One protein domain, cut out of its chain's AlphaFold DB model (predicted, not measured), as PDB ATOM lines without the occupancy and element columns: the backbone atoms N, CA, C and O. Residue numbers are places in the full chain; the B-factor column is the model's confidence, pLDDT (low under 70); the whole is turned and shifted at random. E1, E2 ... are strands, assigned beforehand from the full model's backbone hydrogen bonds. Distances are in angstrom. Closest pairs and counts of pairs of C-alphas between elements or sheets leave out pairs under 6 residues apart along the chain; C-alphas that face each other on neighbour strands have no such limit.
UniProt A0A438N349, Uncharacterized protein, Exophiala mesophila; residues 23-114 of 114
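This is residues 23 to 114 of the 114 residues of an uncharacterized protein of Exophiala mesophila (UniProt A0A438N349). Two antiparallel sheets lie partly face to face as a sandwich, their strands crossed at 88 degrees: a larger, strongly twisted sheet of E3, E2, E1, E9 and E8, and a smaller one of E4, E5, E6 and E7. The chain passes between the sheets at their edges, from E3 to E4 and from E7 to E8, while the far end of the hairpin E8 and E9 reaches away from the smaller sheet. The printed part has 92 residues, with no named helix and nine named strands, E1 to E9 in order; the class is all strand, with 48 residues in strands. It is compact, with a radius of gyration of the C-alphas of 12.4 A and spans of 37 by 27 by 22 A.

E1, residues 23 to 27, begins at C-alpha 23 (-12.944, -28.239, -18.507). E2, residues 30 to 35, is 16.6 A long. E3 is residues 45 to 49, E4 residues 58 to 60, and E5, residues 66 to 70, is 13.7 A long. E6 is residues 78 to 81 and E7 residues 86 to 89. E8, residues 91 to 99, begins at C-alpha 91 (-18.230, -25.916, -26.325), is 23.0 A long and bends by 64 degrees at residue 94. E9, residues 107 to 113, is 18.1 A long and ends at C-alpha 113 (-14.318, -27.041, -22.859).

The larger sheet runs E3, E2, E1, E9, E8. E1, E2 and E3 form a meander, each strand the antiparallel neighbour of the one before: N 25 and O 32 are 3.0 A apart, and N 47 and O 31 2.8 A, within hydrogen-bond range. E1 and E9 are antiparallel at 153 degrees, with N 26 and O 109 at 2.8 A. The hairpin E8 and E9 has N 110 and O 96 at 2.8 A. E4, E5, E6 and E7 form a second meander, with N 67 and O 59 at 2.8 A, N 80 and O 68 at 2.8 A, and N 79 and O 88 at 2.9 A. The facing parts of the two sheets are 9.3 A centre to centre. The closest C-alphas of the edge strands E3 and E4 are those of Ile 47 and Phe 59, 6.5 A apart. E2 and E4 are near each other. E7 and E8 meet only through their link, E7 running on into E8 at 82 degrees. E1 and E5 are apart.

The C-alphas farthest apart are those of Ser 85 and Asp 102, 37.4 A. The printed part has no cut and no long link. Its mean pLDDT is 95.5, and no printed residue is under 70.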
ATOM      1  N   PHE A  23     -12.149 -27.065 -18.168       97.88
ATOM      2  CA  PHE A  23     -12.944 -28.239 -18.507       97.88
ATOM      3  C   PHE A  23     -14.051 -28.473 -17.490       97.88
ATOM      4  O   PHE A  23     -13.882 -28.239 -16.293       97.88
ATOM      5  N   LEU A  24     -15.190 -28.965 -17.985       97.75
ATOM      6  CA  LEU A  24     -16.312 -29.395 -17.159       97.75
ATOM      7  C   LEU A  24     -16.701 -30.827 -17.495       97.75
ATOM      8  O   LEU A  24     -16.610 -31.292 -18.639       97.75
ATOM      9  N   GLY A  25     -17.225 -31.495 -16.480       97.19
ATOM     10  CA  GLY A  25     -17.887 -32.768 -16.649       97.19
ATOM     11  C   GLY A  25     -18.362 -33.325 -15.327       97.19
ATOM     12  O   GLY A  25     -18.922 -32.588 -14.515       97.19
ATOM     13  N   THR A  26     -18.215 -34.631 -15.115       97.62
ATOM     14  CA  THR A  26     -18.826 -35.290 -13.961       97.62
ATOM     15  C   THR A  26     -17.936 -36.332 -13.305       97.62
ATOM     16  O   THR A  26     -17.211 -37.059 -13.974       97.62
ATOM     17  N   GLN A  27     -18.041 -36.448 -11.984       96.62
ATOM     18  CA  GLN A  27     -17.410 -37.509 -11.201       96.62
ATOM     19  C   GLN A  27     -18.411 -37.975 -10.142       96.62
ATOM     20  O   GLN A  27     -18.932 -37.179  -9.358       96.62
ATOM     21  N   GLY A  28     -18.762 -39.263 -10.165       94.19
ATOM     22  CA  GLY A  28     -19.857 -39.786  -9.344       94.19
ATOM     23  C   GLY A  28     -21.168 -39.021  -9.580       94.19
ATOM     24  O   GLY A  28     -21.661 -38.953 -10.710       94.19
ATOM     25  N   ASN A  29     -21.728 -38.430  -8.518       96.06
ATOM     26  CA  ASN A  29     -22.960 -37.630  -8.569       96.06
ATOM     27  C   ASN A  29     -22.719 -36.107  -8.681       96.06
ATOM     28  O   ASN A  29     -23.651 -35.319  -8.512       96.06
ATOM     29  N   TRP A  30     -21.487 -35.680  -8.952       97.75
ATOM     30  CA  TRP A  30     -21.107 -34.268  -8.988       97.75
ATOM     31  C   TRP A  30     -20.832 -33.788 -10.407       97.75
ATOM     32  O   TRP A  30     -20.306 -34.531 -11.236       97.75
ATOM     33  N   ILE A  31     -21.176 -32.528 -10.653       98.00
ATOM     34  CA  ILE A  31     -20.643 -31.723 -11.748       98.00
ATOM     35  C   ILE A  31     -19.339 -31.119 -11.240       98.00
ATOM     36  O   ILE A  31     -19.321 -30.504 -10.171       98.00
ATOM     37  N   ILE A  32     -18.259 -31.320 -11.985       98.19
ATOM     38  CA  ILE A  32     -16.910 -30.903 -11.606       98.19
ATOM     39  C   ILE A  32     -16.288 -30.002 -12.677       98.19
ATOM     40  O   ILE A  32     -16.624 -30.128 -13.856       98.19
ATOM     41  N   ALA A  33     -15.370 -29.129 -12.261       98.38
ATOM     42  CA  ALA A  33     -14.507 -28.332 -13.136       98.38
ATOM     43  C   ALA A  33     -13.029 -28.500 -12.783       98.38
ATOM     44  O   ALA A  33     -12.698 -28.734 -11.624       98.38
ATOM     45  N   TRP A  34     -12.147 -28.356 -13.768       98.06
ATOM     46  CA  TRP A  34     -10.689 -28.351 -13.597       98.06
ATOM     47  C   TRP A  34     -10.028 -27.554 -14.728       98.06
ATOM     48  O   TRP A  34     -10.672 -27.258 -15.735       98.06
ATOM     49  N   ILE A  35      -8.756 -27.190 -14.568       97.44
ATOM     50  CA  ILE A  35      -7.991 -26.531 -15.632       97.44
ATOM     51  C   ILE A  35      -7.479 -27.584 -16.616       97.44
ATOM     52  O   ILE A  35      -7.085 -28.680 -16.227       97.44
ATOM     53  N   ASN A  36      -7.470 -27.276 -17.910       95.06
ATOM     54  CA  ASN A  36      -6.834 -28.131 -18.904       95.06
ATOM     55  C   ASN A  36      -5.356 -28.373 -18.540       95.06
ATOM     56  O   ASN A  36      -4.606 -27.432 -18.293       95.06
ATOM     57  N   GLY A  37      -4.949 -29.642 -18.516       93.56
ATOM     58  CA  GLY A  37      -3.640 -30.084 -18.032       93.56
ATOM     59  C   GLY A  37      -3.639 -30.577 -16.581       93.56
ATOM     60  O   GLY A  37      -2.732 -31.320 -16.215       93.56
ATOM     61  N   ASP A  38      -4.661 -30.253 -15.783       96.00
ATOM     62  CA  ASP A  38      -4.817 -30.810 -14.436       96.00
ATOM     63  C   ASP A  38      -5.316 -32.259 -14.457       96.00
ATOM     64  O   ASP A  38      -6.063 -32.693 -15.343       96.00
ATOM     65  N   ASN A  39      -4.991 -32.992 -13.391       94.06
ATOM     66  CA  ASN A  39      -5.592 -34.286 -13.112       94.06
ATOM     67  C   ASN A  39      -7.015 -34.110 -12.553       94.06
ATOM     68  O   ASN A  39      -7.206 -33.753 -11.387       94.06
ATOM     69  N   SER A  40      -8.030 -34.433 -13.356       94.81
ATOM     70  CA  SER A  40      -9.441 -34.323 -12.963       94.81
ATOM     71  C   SER A  40      -9.837 -35.204 -11.769       94.81
ATOM     72  O   SER A  40     -10.866 -34.949 -11.144       94.81
ATOM     73  N   CYS A  41      -9.037 -36.208 -11.398       95.44
ATOM     74  CA  CYS A  41      -9.291 -37.028 -10.216       95.44
ATOM     75  C   CYS A  41      -8.977 -36.306  -8.902       95.44
ATOM     76  O   CYS A  41      -9.669 -36.540  -7.917       95.44
ATOM     77  N   THR A  42      -7.949 -35.455  -8.875       95.00
ATOM     78  CA  THR A  42      -7.414 -34.865  -7.632       95.00
ATOM     79  C   THR A  42      -7.450 -33.342  -7.601       95.00
ATOM     80  O   THR A  42      -7.393 -32.756  -6.525       95.00
ATOM     81  N   GLN A  43      -7.530 -32.695  -8.763       96.44
ATOM     82  CA  GLN A  43      -7.483 -31.237  -8.908       96.44
ATOM     83  C   GLN A  43      -8.791 -30.657  -9.456       96.44
ATOM     84  O   GLN A  43      -8.871 -29.461  -9.732       96.44
ATOM     85  N   SER A  44      -9.827 -31.487  -9.606       97.31
ATOM     86  CA  SER A  44     -11.159 -30.993  -9.925       97.31
ATOM     87  C   SER A  44     -11.887 -30.471  -8.692       97.31
ATOM     88  O   SER A  44     -11.610 -30.845  -7.553       97.31
ATOM     89  N   VAL A  45     -12.845 -29.583  -8.936       98.25
ATOM     90  CA  VAL A  45     -13.683 -28.971  -7.910       98.25
ATOM     91  C   VAL A  45     -15.137 -29.273  -8.215       98.25
ATOM     92  O   VAL A  45     -15.606 -29.038  -9.327       98.25
ATOM     93  N   ALA A  46     -15.859 -29.778  -7.216       97.88
ATOM     94  CA  ALA A  46     -17.296 -29.994  -7.304       97.88
ATOM     95  C   ALA A  46     -18.048 -28.655  -7.282       97.88
ATOM     96  O   ALA A  46     -17.880 -27.848  -6.370       97.88
ATOM     97  N   ILE A  47     -18.904 -28.441  -8.279       98.19
ATOM     98  CA  ILE A  47     -19.727 -27.232  -8.422       98.19
ATOM     99  C   ILE A  47     -21.114 -27.461  -7.817       98.19
ATOM    100  O   ILE A  47     -21.614 -26.666  -7.018       98.19
ATOM    101  N   SER A  48     -21.760 -28.559  -8.212       98.19
ATOM    102  CA  SER A  48     -23.093 -28.947  -7.752       98.19
ATOM    103  C   SER A  48     -23.319 -30.440  -7.951       98.19
ATOM    104  O   SER A  48     -22.548 -31.121  -8.632       98.19
ATOM    105  N   LYS A  49     -24.407 -30.964  -7.385       97.94
ATOM    106  CA  LYS A  49     -24.891 -32.297  -7.758       97.94
ATOM    107  C   LYS A  49     -25.432 -32.280  -9.189       97.94
ATOM    108  O   LYS A  49     -25.911 -31.246  -9.654       97.94
ATOM    109  N   LYS A  50     -25.437 -33.439  -9.854       95.50
ATOM    110  CA  LYS A  50     -26.035 -33.620 -11.196       95.50
ATOM    111  C   LYS A  50     -27.513 -33.222 -11.266       95.50
ATOM    112  O   LYS A  50     -27.983 -32.809 -12.316       95.50
ATOM    113  N   SER A  51     -28.236 -33.350 -10.153       95.25
ATOM    114  CA  SER A  51     -29.654 -32.988 -10.031       95.25
ATOM    115  C   SER A  51     -29.901 -31.494  -9.789       95.25
ATOM    116  O   SER A  51     -31.049 -31.087  -9.641       95.25
ATOM    117  N   GLU A  52     -28.851 -30.681  -9.675       96.44
ATOM    118  CA  GLU A  52     -28.932 -29.260  -9.339       96.44
ATOM    119  C   GLU A  52     -28.402 -28.402 -10.490       96.44
ATOM    120  O   GLU A  52     -27.493 -28.805 -11.212       96.44
ATOM    121  N   ASN A  53     -28.924 -27.179 -10.625       95.69
ATOM    122  CA  ASN A  53     -28.390 -26.206 -11.572       95.69
ATOM    123  C   ASN A  53     -27.001 -25.714 -11.098       95.69
ATOM    124  O   ASN A  53     -26.908 -25.163  -9.991       95.69
ATOM    125  N   PRO A  54     -25.930 -25.880 -11.901       96.50
ATOM    126  CA  PRO A  54     -24.589 -25.445 -11.519       96.50
ATOM    127  C   PRO A  54     -24.343 -23.943 -11.758       96.50
ATOM    128  O   PRO A  54     -23.337 -23.410 -11.291       96.50
ATOM    129  N   CYS A  55     -25.232 -23.242 -12.469       97.38
ATOM    130  CA  CYS A  55     -25.064 -21.821 -12.779       97.38
ATOM    131  C   CYS A  55     -25.137 -20.906 -11.551       97.38
ATOM    132  O   CYS A  55     -25.818 -21.198 -10.570       97.38
ATOM    133  N   GLY A  56     -24.424 -19.778 -11.621       97.06
ATOM    134  CA  GLY A  56     -24.350 -18.765 -10.560       97.06
ATOM    135  C   GLY A  56     -23.512 -19.168  -9.341       97.06
ATOM    136  O   GLY A  56     -23.224 -18.335  -8.483       97.06
ATOM    137  N   ARG A  57     -23.074 -20.430  -9.262       97.62
ATOM    138  CA  ARG A  57     -22.201 -20.921  -8.195       97.62
ATOM    139  C   ARG A  57     -20.758 -20.541  -8.487       97.62
ATOM    140  O   ARG A  57     -20.272 -20.729  -9.601       97.62
ATOM    141  N   ARG A  58     -20.073 -20.020  -7.471       97.50
ATOM    142  CA  ARG A  58     -18.658 -19.654  -7.557       97.50
ATOM    143  C   ARG A  58     -17.785 -20.837  -7.163       97.50
ATOM    144  O   ARG A  58     -18.041 -21.462  -6.138       97.50
ATOM    145  N   PHE A  59     -16.743 -21.104  -7.938       97.88
ATOM    146  CA  PHE A  59     -15.762 -22.150  -7.655       97.88
ATOM    147  C   PHE A  59     -14.354 -21.645  -7.973       97.88
ATOM    148  O   PHE A  59     -14.161 -20.878  -8.915       97.88
ATOM    149  N   LYS A  60     -13.370 -22.037  -7.162       97.81
ATOM    150  CA  LYS A  60     -11.964 -21.648  -7.323       97.81
ATOM    151  C   LYS A  60     -11.177 -22.824  -7.876       97.81
ATOM    152  O   LYS A  60     -11.270 -23.901  -7.302       97.81
ATOM    153  N   LEU A  61     -10.419 -22.623  -8.949       97.50
ATOM    154  CA  LEU A  61      -9.615 -23.680  -9.572       97.50
ATOM    155  C   LEU A  61      -8.142 -23.610  -9.141       97.50
ATOM    156  O   LEU A  61      -7.718 -22.683  -8.444       97.50
ATOM    157  N   SER A  62      -7.371 -24.626  -9.534       96.50
ATOM    158  CA  SER A  62      -5.952 -24.825  -9.192       96.50
ATOM    159  C   SER A  62      -5.059 -23.631  -9.547       96.50
ATOM    160  O   SER A  62      -4.121 -23.320  -8.817       96.50
ATOM    161  N   ASN A  63      -5.398 -22.906 -10.616       94.12
ATOM    162  CA  ASN A  63      -4.718 -21.690 -11.056       94.12
ATOM    163  C   ASN A  63      -4.951 -20.472 -10.137       94.12
ATOM    164  O   ASN A  63      -4.464 -19.381 -10.420       94.12
ATOM    165  N   GLY A  64      -5.706 -20.631  -9.047       95.00
ATOM    166  CA  GLY A  64      -5.946 -19.593  -8.049       95.00
ATOM    167  C   GLY A  64      -7.089 -18.635  -8.387       95.00
ATOM    168  O   GLY A  64      -7.469 -17.834  -7.527       95.00
ATOM    169  N   PHE A  65      -7.686 -18.736  -9.575       95.50
ATOM    170  CA  PHE A  65      -8.787 -17.878 -10.001       95.50
ATOM    171  C   PHE A  65     -10.148 -18.464  -9.613       95.50
ATOM    172  O   PHE A  65     -10.328 -19.675  -9.472       95.50
ATOM    173  N   THR A  66     -11.115 -17.570  -9.395       97.19
ATOM    174  CA  THR A  66     -12.517 -17.930  -9.152       97.19
ATOM    175  C   THR A  66     -13.313 -17.760 -10.431       97.19
ATOM    176  O   THR A  66     -13.116 -16.782 -11.144       97.19
ATOM    177  N   TYR A  67     -14.246 -18.673 -10.662       97.56
ATOM    178  CA  TYR A  67     -15.107 -18.719 -11.832       97.56
ATOM    179  C   TYR A  67     -16.561 -18.933 -11.419       97.56
ATOM    180  O   TYR A  67     -16.854 -19.297 -10.278       97.56
ATOM    181  N   SER A  68     -17.481 -18.719 -12.355       98.19
ATOM    182  CA  SER A  68     -18.871 -19.163 -12.236       98.19
ATOM    183  C   SER A  68     -19.431 -19.545 -13.601       98.19
ATOM    184  O   SER A  68     -18.926 -19.094 -14.626       98.19
ATOM    185  N   LEU A  69     -20.459 -20.391 -13.628       98.06
ATOM    186  CA  LEU A  69     -21.128 -20.775 -14.872       98.06
ATOM    187  C   LEU A  69     -22.357 -19.900 -15.127       98.06
ATOM    188  O   LEU A  69     -23.083 -19.552 -14.192       98.06
ATOM    189  N   THR A  70     -22.622 -19.608 -16.399       97.75
ATOM    190  CA  THR A  70     -23.847 -18.950 -16.872       97.75
ATOM    191  C   THR A  70     -24.406 -19.651 -18.113       97.75
ATOM    192  O   THR A  70     -23.693 -20.383 -18.794       97.75
ATOM    193  N   GLY A  71     -25.699 -19.475 -18.397       96.19
ATOM    194  CA  GLY A  71     -26.349 -20.075 -19.569       96.19
ATOM    195  C   GLY A  71     -26.508 -21.604 -19.523       96.19
ATOM    196  O   GLY A  71     -26.630 -22.236 -20.569       96.19
ATOM    197  N   CYS A  72     -26.500 -22.215 -18.333       94.19
ATOM    198  CA  CYS A  72     -26.656 -23.661 -18.149       94.19
ATOM    199  C   CYS A  72     -27.984 -24.153 -18.735       94.19
ATOM    200  O   CYS A  72     -29.040 -23.604 -18.427       94.19
ATOM    201  N   GLY A  73     -27.926 -25.206 -19.554       85.31
ATOM    202  CA  GLY A  73     -29.095 -25.768 -20.242       85.31
ATOM    203  C   GLY A  73     -29.502 -25.031 -21.524       85.31
ATOM    204  O   GLY A  73     -30.465 -25.442 -22.165       85.31
ATOM    205  N   GLY A  74     -28.781 -23.974 -21.917       88.38
ATOM    206  CA  GLY A  74     -29.018 -23.219 -23.148       88.38
ATOM    207  C   GLY A  74     -27.828 -23.224 -24.110       88.38
ATOM    208  O   GLY A  74     -26.755 -23.746 -23.815       88.38
ATOM    209  N   SER A  75     -28.011 -22.595 -25.275       86.50
ATOM    210  CA  SER A  75     -26.976 -22.443 -26.311       86.50
ATOM    211  C   SER A  75     -25.858 -21.459 -25.945       86.50
ATOM    212  O   SER A  75     -24.798 -21.486 -26.566       86.50
ATOM    213  N   ASN A  76     -26.078 -20.616 -24.932       93.44
ATOM    214  CA  ASN A  76     -25.138 -19.591 -24.464       93.44
ATOM    215  C   ASN A  76     -24.385 -20.027 -23.196       93.44
ATOM    216  O   ASN A  76     -24.092 -19.200 -22.333       93.44
ATOM    217  N   PHE A  77     -24.130 -21.328 -23.047       96.69
ATOM    218  CA  PHE A  77     -23.399 -21.859 -21.903       96.69
ATOM    219  C   PHE A  77     -21.967 -21.311 -21.883       96.69
ATOM    220  O   PHE A  77     -21.243 -21.416 -22.873       96.69
ATOM    221  N   ALA A  78     -21.571 -20.696 -20.771       97.38
ATOM    222  CA  ALA A  78     -20.318 -19.962 -20.658       97.38
ATOM    223  C   ALA A  78     -19.749 -20.014 -19.238       97.38
ATOM    224  O   ALA A  78     -20.473 -20.238 -18.262       97.38
ATOM    225  N   VAL A  79     -18.454 -19.728 -19.137       97.56
ATOM    226  CA  VAL A  79     -17.768 -19.455 -17.878       97.56
ATOM    227  C   VAL A  79     -17.521 -17.951 -17.744       97.56
ATOM    228  O   VAL A  79     -17.209 -17.252 -18.711       97.56
ATOM    229  N   LEU A  80     -17.713 -17.444 -16.531       97.38
ATOM    230  CA  LEU A  80     -17.437 -16.072 -16.125       97.38
ATOM    231  C   LEU A  80     -16.256 -16.059 -15.158       97.38
ATOM    232  O   LEU A  80     -16.086 -16.991 -14.367       97.38
ATOM    233  N   ASN A  81     -15.488 -14.976 -15.179       96.69
ATOM    234  CA  ASN A  81     -14.458 -14.698 -14.186       96.69
ATOM    235  C   ASN A  81     -15.077 -14.389 -12.815       96.69
ATOM    236  O   ASN A  81     -16.284 -14.191 -12.651       96.69
ATOM    237  N   GLY A  82     -14.224 -14.304 -11.797       93.75
ATOM    238  CA  GLY A  82     -14.636 -14.019 -10.429       93.75
ATOM    239  C   GLY A  82     -15.275 -12.638 -10.255       93.75
ATOM    240  O   GLY A  82     -16.084 -12.457  -9.351       93.75
ATOM    241  N   ASP A  83     -14.980 -11.665 -11.097       94.25
ATOM    242  CA  ASP A  83     -15.642 -10.356 -11.080       94.25
ATOM    243  C   ASP A  83     -16.981 -10.344 -11.845       94.25
ATOM    244  O   ASP A  83     -17.666  -9.327 -11.872       94.25
ATOM    245  N   GLY A  84     -17.380 -11.478 -12.435       95.38
ATOM    246  CA  GLY A  84     -18.586 -11.609 -13.251       95.38
ATOM    247  C   GLY A  84     -18.393 -11.224 -14.718       95.38
ATOM    248  O   GLY A  84     -19.341 -11.349 -15.494       95.38
ATOM    249  N   SER A  85     -17.194 -10.794 -15.125       95.25
ATOM    250  CA  SER A  85     -16.884 -10.555 -16.536       95.25
ATOM    251  C   SER A  85     -16.897 -11.862 -17.334       95.25
ATOM    252  O   SER A  85     -16.632 -12.946 -16.806       95.25
ATOM    253  N   PHE A  86     -17.230 -11.765 -18.622       95.50
ATOM    254  CA  PHE A  86     -17.172 -12.904 -19.532       95.50
ATOM    255  C   PHE A  86     -15.742 -13.440 -19.633       95.50
ATOM    256  O   PHE A  86     -14.797 -12.660 -19.742       95.50
ATOM    257  N   ASN A  87     -15.602 -14.765 -19.615       94.19
ATOM    258  CA  ASN A  87     -14.335 -15.437 -19.866       94.19
ATOM    259  C   ASN A  87     -14.408 -16.207 -21.194       94.19
ATOM    260  O   ASN A  87     -13.821 -15.765 -22.176       94.19
ATOM    261  N   ALA A  88     -15.203 -17.280 -21.271       95.56
ATOM    262  CA  ALA A  88     -15.289 -18.093 -22.484       95.56
ATOM    263  C   ALA A  88     -16.657 -18.758 -22.677       95.56
ATOM    264  O   ALA A  88     -17.366 -19.079 -21.721       95.56
ATOM    265  N   LEU A  89     -17.020 -19.004 -23.941       96.56
ATOM    266  CA  LEU A  89     -18.153 -19.861 -24.296       96.56
ATOM    267  C   LEU A  89     -17.741 -21.325 -24.161       96.56
ATOM    268  O   LEU A  89     -16.747 -21.751 -24.745       96.56
ATOM    269  N   CYS A  90     -18.567 -22.109 -23.484       96.62
ATOM    270  CA  CYS A  90     -18.344 -23.532 -23.322       96.62
ATOM    271  C   CYS A  90     -18.832 -24.288 -24.562       96.62
ATOM    272  O   CYS A  90     -19.987 -24.176 -24.985       96.62
ATOM    273  N   ARG A  91     -17.946 -25.089 -25.152       95.81
ATOM    274  CA  ARG A  91     -18.230 -25.916 -26.325       95.81
ATOM    275  C   ARG A  91     -18.326 -27.386 -25.931       95.81
ATOM    276  O   ARG A  91     -17.438 -27.866 -25.216       95.81
ATOM    277  N   PRO A  92     -19.355 -28.110 -26.404       95.12
ATOM    278  CA  PRO A  92     -19.455 -29.537 -26.150       95.12
ATOM    279  C   PRO A  92     -18.270 -30.243 -26.808       95.12
ATOM    280  O   PRO A  92     -17.890 -29.929 -27.936       95.12
ATOM    281  N   GLN A  93     -17.691 -31.191 -26.088       94.94
ATOM    282  CA  GLN A  93     -16.604 -32.040 -26.550       94.94
ATOM    283  C   GLN A  93     -17.107 -33.473 -26.693       94.94
ATOM    284  O   GLN A  93     -18.103 -33.864 -26.080       94.94
ATOM    285  N   LYS A  94     -16.389 -34.287 -27.472       96.19
ATOM    286  CA  LYS A  94     -16.567 -35.738 -27.393       96.19
ATOM    287  C   LYS A  94     -16.261 -36.169 -25.960       96.19
ATOM    288  O   LYS A  94     -15.195 -35.831 -25.452       96.19
ATOM    289  N   GLU A  95     -17.180 -36.898 -25.335       96.06
ATOM    290  CA  GLU A  95     -16.977 -37.379 -23.971       96.06
ATOM    291  C   GLU A  95     -15.702 -38.229 -23.880       96.06
ATOM    292  O   GLU A  95     -15.437 -39.096 -24.720       96.06
ATOM    293  N   TRP A  96     -14.920 -37.969 -22.842       95.12
ATOM    294  CA  TRP A  96     -13.734 -38.729 -22.476       95.12
ATOM    295  C   TRP A  96     -13.722 -38.956 -20.969       95.12
ATOM    296  O   TRP A  96     -14.466 -38.312 -20.229       95.12
ATOM    297  N   TYR A  97     -12.886 -39.879 -20.499       95.50
ATOM    298  CA  TYR A  97     -12.754 -40.135 -19.069       95.50
ATOM    299  C   TYR A  97     -11.309 -40.381 -18.652       95.50
ATOM    300  O   TYR A  97     -10.486 -40.838 -19.443       95.50
ATOM    301  N   VAL A  98     -11.039 -40.113 -17.378       94.12
ATOM    302  CA  VAL A  98      -9.819 -40.506 -16.672       94.12
ATOM    303  C   VAL A  98     -10.204 -41.509 -15.592       94.12
ATOM    304  O   VAL A  98     -11.184 -41.326 -14.862       94.12
ATOM    305  N   SER A  99      -9.455 -42.609 -15.528       95.50
ATOM    306  CA  SER A  99      -9.590 -43.587 -14.452       95.50
ATOM    307  C   SER A  99      -9.037 -42.991 -13.161       95.50
ATOM    308  O   SER A  99      -7.884 -42.578 -13.118       95.50
ATOM    309  N   CYS A 100      -9.852 -42.973 -12.111       93.75
ATOM    310  CA  CYS A 100      -9.486 -42.487 -10.782       93.75
ATOM    311  C   CYS A 100      -9.412 -43.636  -9.765       93.75
ATOM    312  O   CYS A 100      -9.659 -43.437  -8.574       93.75
ATOM    313  N   LEU A 101      -9.125 -44.854 -10.241       90.62
ATOM    314  CA  LEU A 101      -9.037 -46.054  -9.407       90.62
ATOM    315  C   LEU A 101      -7.919 -45.953  -8.367       90.62
ATOM    316  O   LEU A 101      -8.149 -46.329  -7.222       90.62
ATOM    317  N   ASP A 102      -6.787 -45.339  -8.720       90.50
ATOM    318  CA  ASP A 102      -5.665 -45.104  -7.797       90.50
ATOM    319  C   ASP A 102      -6.050 -44.224  -6.593       90.50
ATOM    320  O   ASP A 102      -5.367 -44.214  -5.572       90.50
ATOM    321  N   TYR A 103      -7.177 -43.514  -6.692       87.25
ATOM    322  CA  TYR A 103      -7.715 -42.636  -5.655       87.25
ATOM    323  C   TYR A 103      -8.992 -43.183  -5.004       87.25
ATOM    324  O   TYR A 103      -9.569 -42.519  -4.149       87.25
ATOM    325  N   ASN A 104      -9.464 -44.374  -5.394       88.19
ATOM    326  CA  ASN A 104     -10.769 -44.924  -5.001       88.19
ATOM    327  C   ASN A 104     -11.969 -44.020  -5.372       88.19
ATOM    328  O   ASN A 104     -13.001 -44.044  -4.703       88.19
ATOM    329  N   LEU A 105     -11.859 -43.232  -6.453       85.31
ATOM    330  CA  LEU A 105     -12.881 -42.255  -6.882       85.31
ATOM    331  C   LEU A 105     -13.657 -42.672  -8.149       85.31
ATOM    332  O   LEU A 105     -14.477 -41.914  -8.668       85.31
ATOM    333  N   GLY A 106     -13.422 -43.877  -8.673       92.00
ATOM    334  CA  GLY A 106     -14.092 -44.369  -9.879       92.00
ATOM    335  C   GLY A 106     -13.553 -43.713 -11.152       92.00
ATOM    336  O   GLY A 106     -12.407 -43.950 -11.521       92.00
ATOM    337  N   ARG A 107     -14.377 -42.928 -11.858       96.12
ATOM    338  CA  ARG A 107     -14.005 -42.235 -13.106       96.12
ATOM    339  C   ARG A 107     -14.452 -40.779 -13.074       96.12
ATOM    340  O   ARG A 107     -15.559 -40.483 -12.619       96.12
ATOM    341  N   ALA A 108     -13.616 -39.902 -13.619       96.88
ATOM    342  CA  ALA A 108     -13.982 -38.536 -13.966       96.88
ATOM    343  C   ALA A 108     -14.216 -38.456 -15.477       96.88
ATOM    344  O   ALA A 108     -13.368 -38.887 -16.252       96.88
ATOM    345  N   TYR A 109     -15.360 -37.919 -15.881       97.44
ATOM    346  CA  TYR A 109     -15.763 -37.736 -17.272       97.44
ATOM    347  C   TYR A 109     -15.674 -36.258 -17.639       97.44
ATOM    348  O   TYR A 109     -16.119 -35.424 -16.855       97.44
ATOM    349  N   GLY A 110     -15.145 -35.943 -18.818       96.81
ATOM    350  CA  GLY A 110     -15.117 -34.596 -19.384       96.81
ATOM    351  C   GLY A 110     -15.897 -34.525 -20.686       96.81
ATOM    352  O   GLY A 110     -15.790 -35.413 -21.528       96.81
ATOM    353  N   ASN A 111     -16.702 -33.475 -20.839       96.12
ATOM    354  CA  ASN A 111     -17.572 -33.299 -22.005       96.12
ATOM    355  C   ASN A 111     -17.774 -31.835 -22.426       96.12
ATOM    356  O   ASN A 111     -18.481 -31.586 -23.402       96.12
ATOM    357  N   TRP A 112     -17.140 -30.872 -21.756       96.69
ATOM    358  CA  TRP A 112     -17.149 -29.469 -22.173       96.69
ATOM    359  C   TRP A 112     -15.774 -28.837 -22.019       96.69
ATOM    360  O   TRP A 112     -15.049 -29.139 -21.070       96.69
ATOM    361  N   ALA A 113     -15.470 -27.921 -22.935       96.75
ATOM    362  CA  ALA A 113     -14.318 -27.041 -22.859       96.75
ATOM    363  C   ALA A 113     -14.768 -25.589 -22.970       96.75
ATOM    364  O   ALA A 113     -15.434 -25.220 -23.940       96.75
ATOM    365  N   CYS A 114     -14.406 -24.813 -21.963       94.94
ATOM    366  CA  CYS A 114     -14.397 -23.363 -21.928       94.94
ATOM    367  C   CYS A 114     -12.918 -22.969 -21.719       94.94
ATOM    368  O   CYS A 114     -12.543 -21.836 -22.026       94.94
TER     369      CYS A 114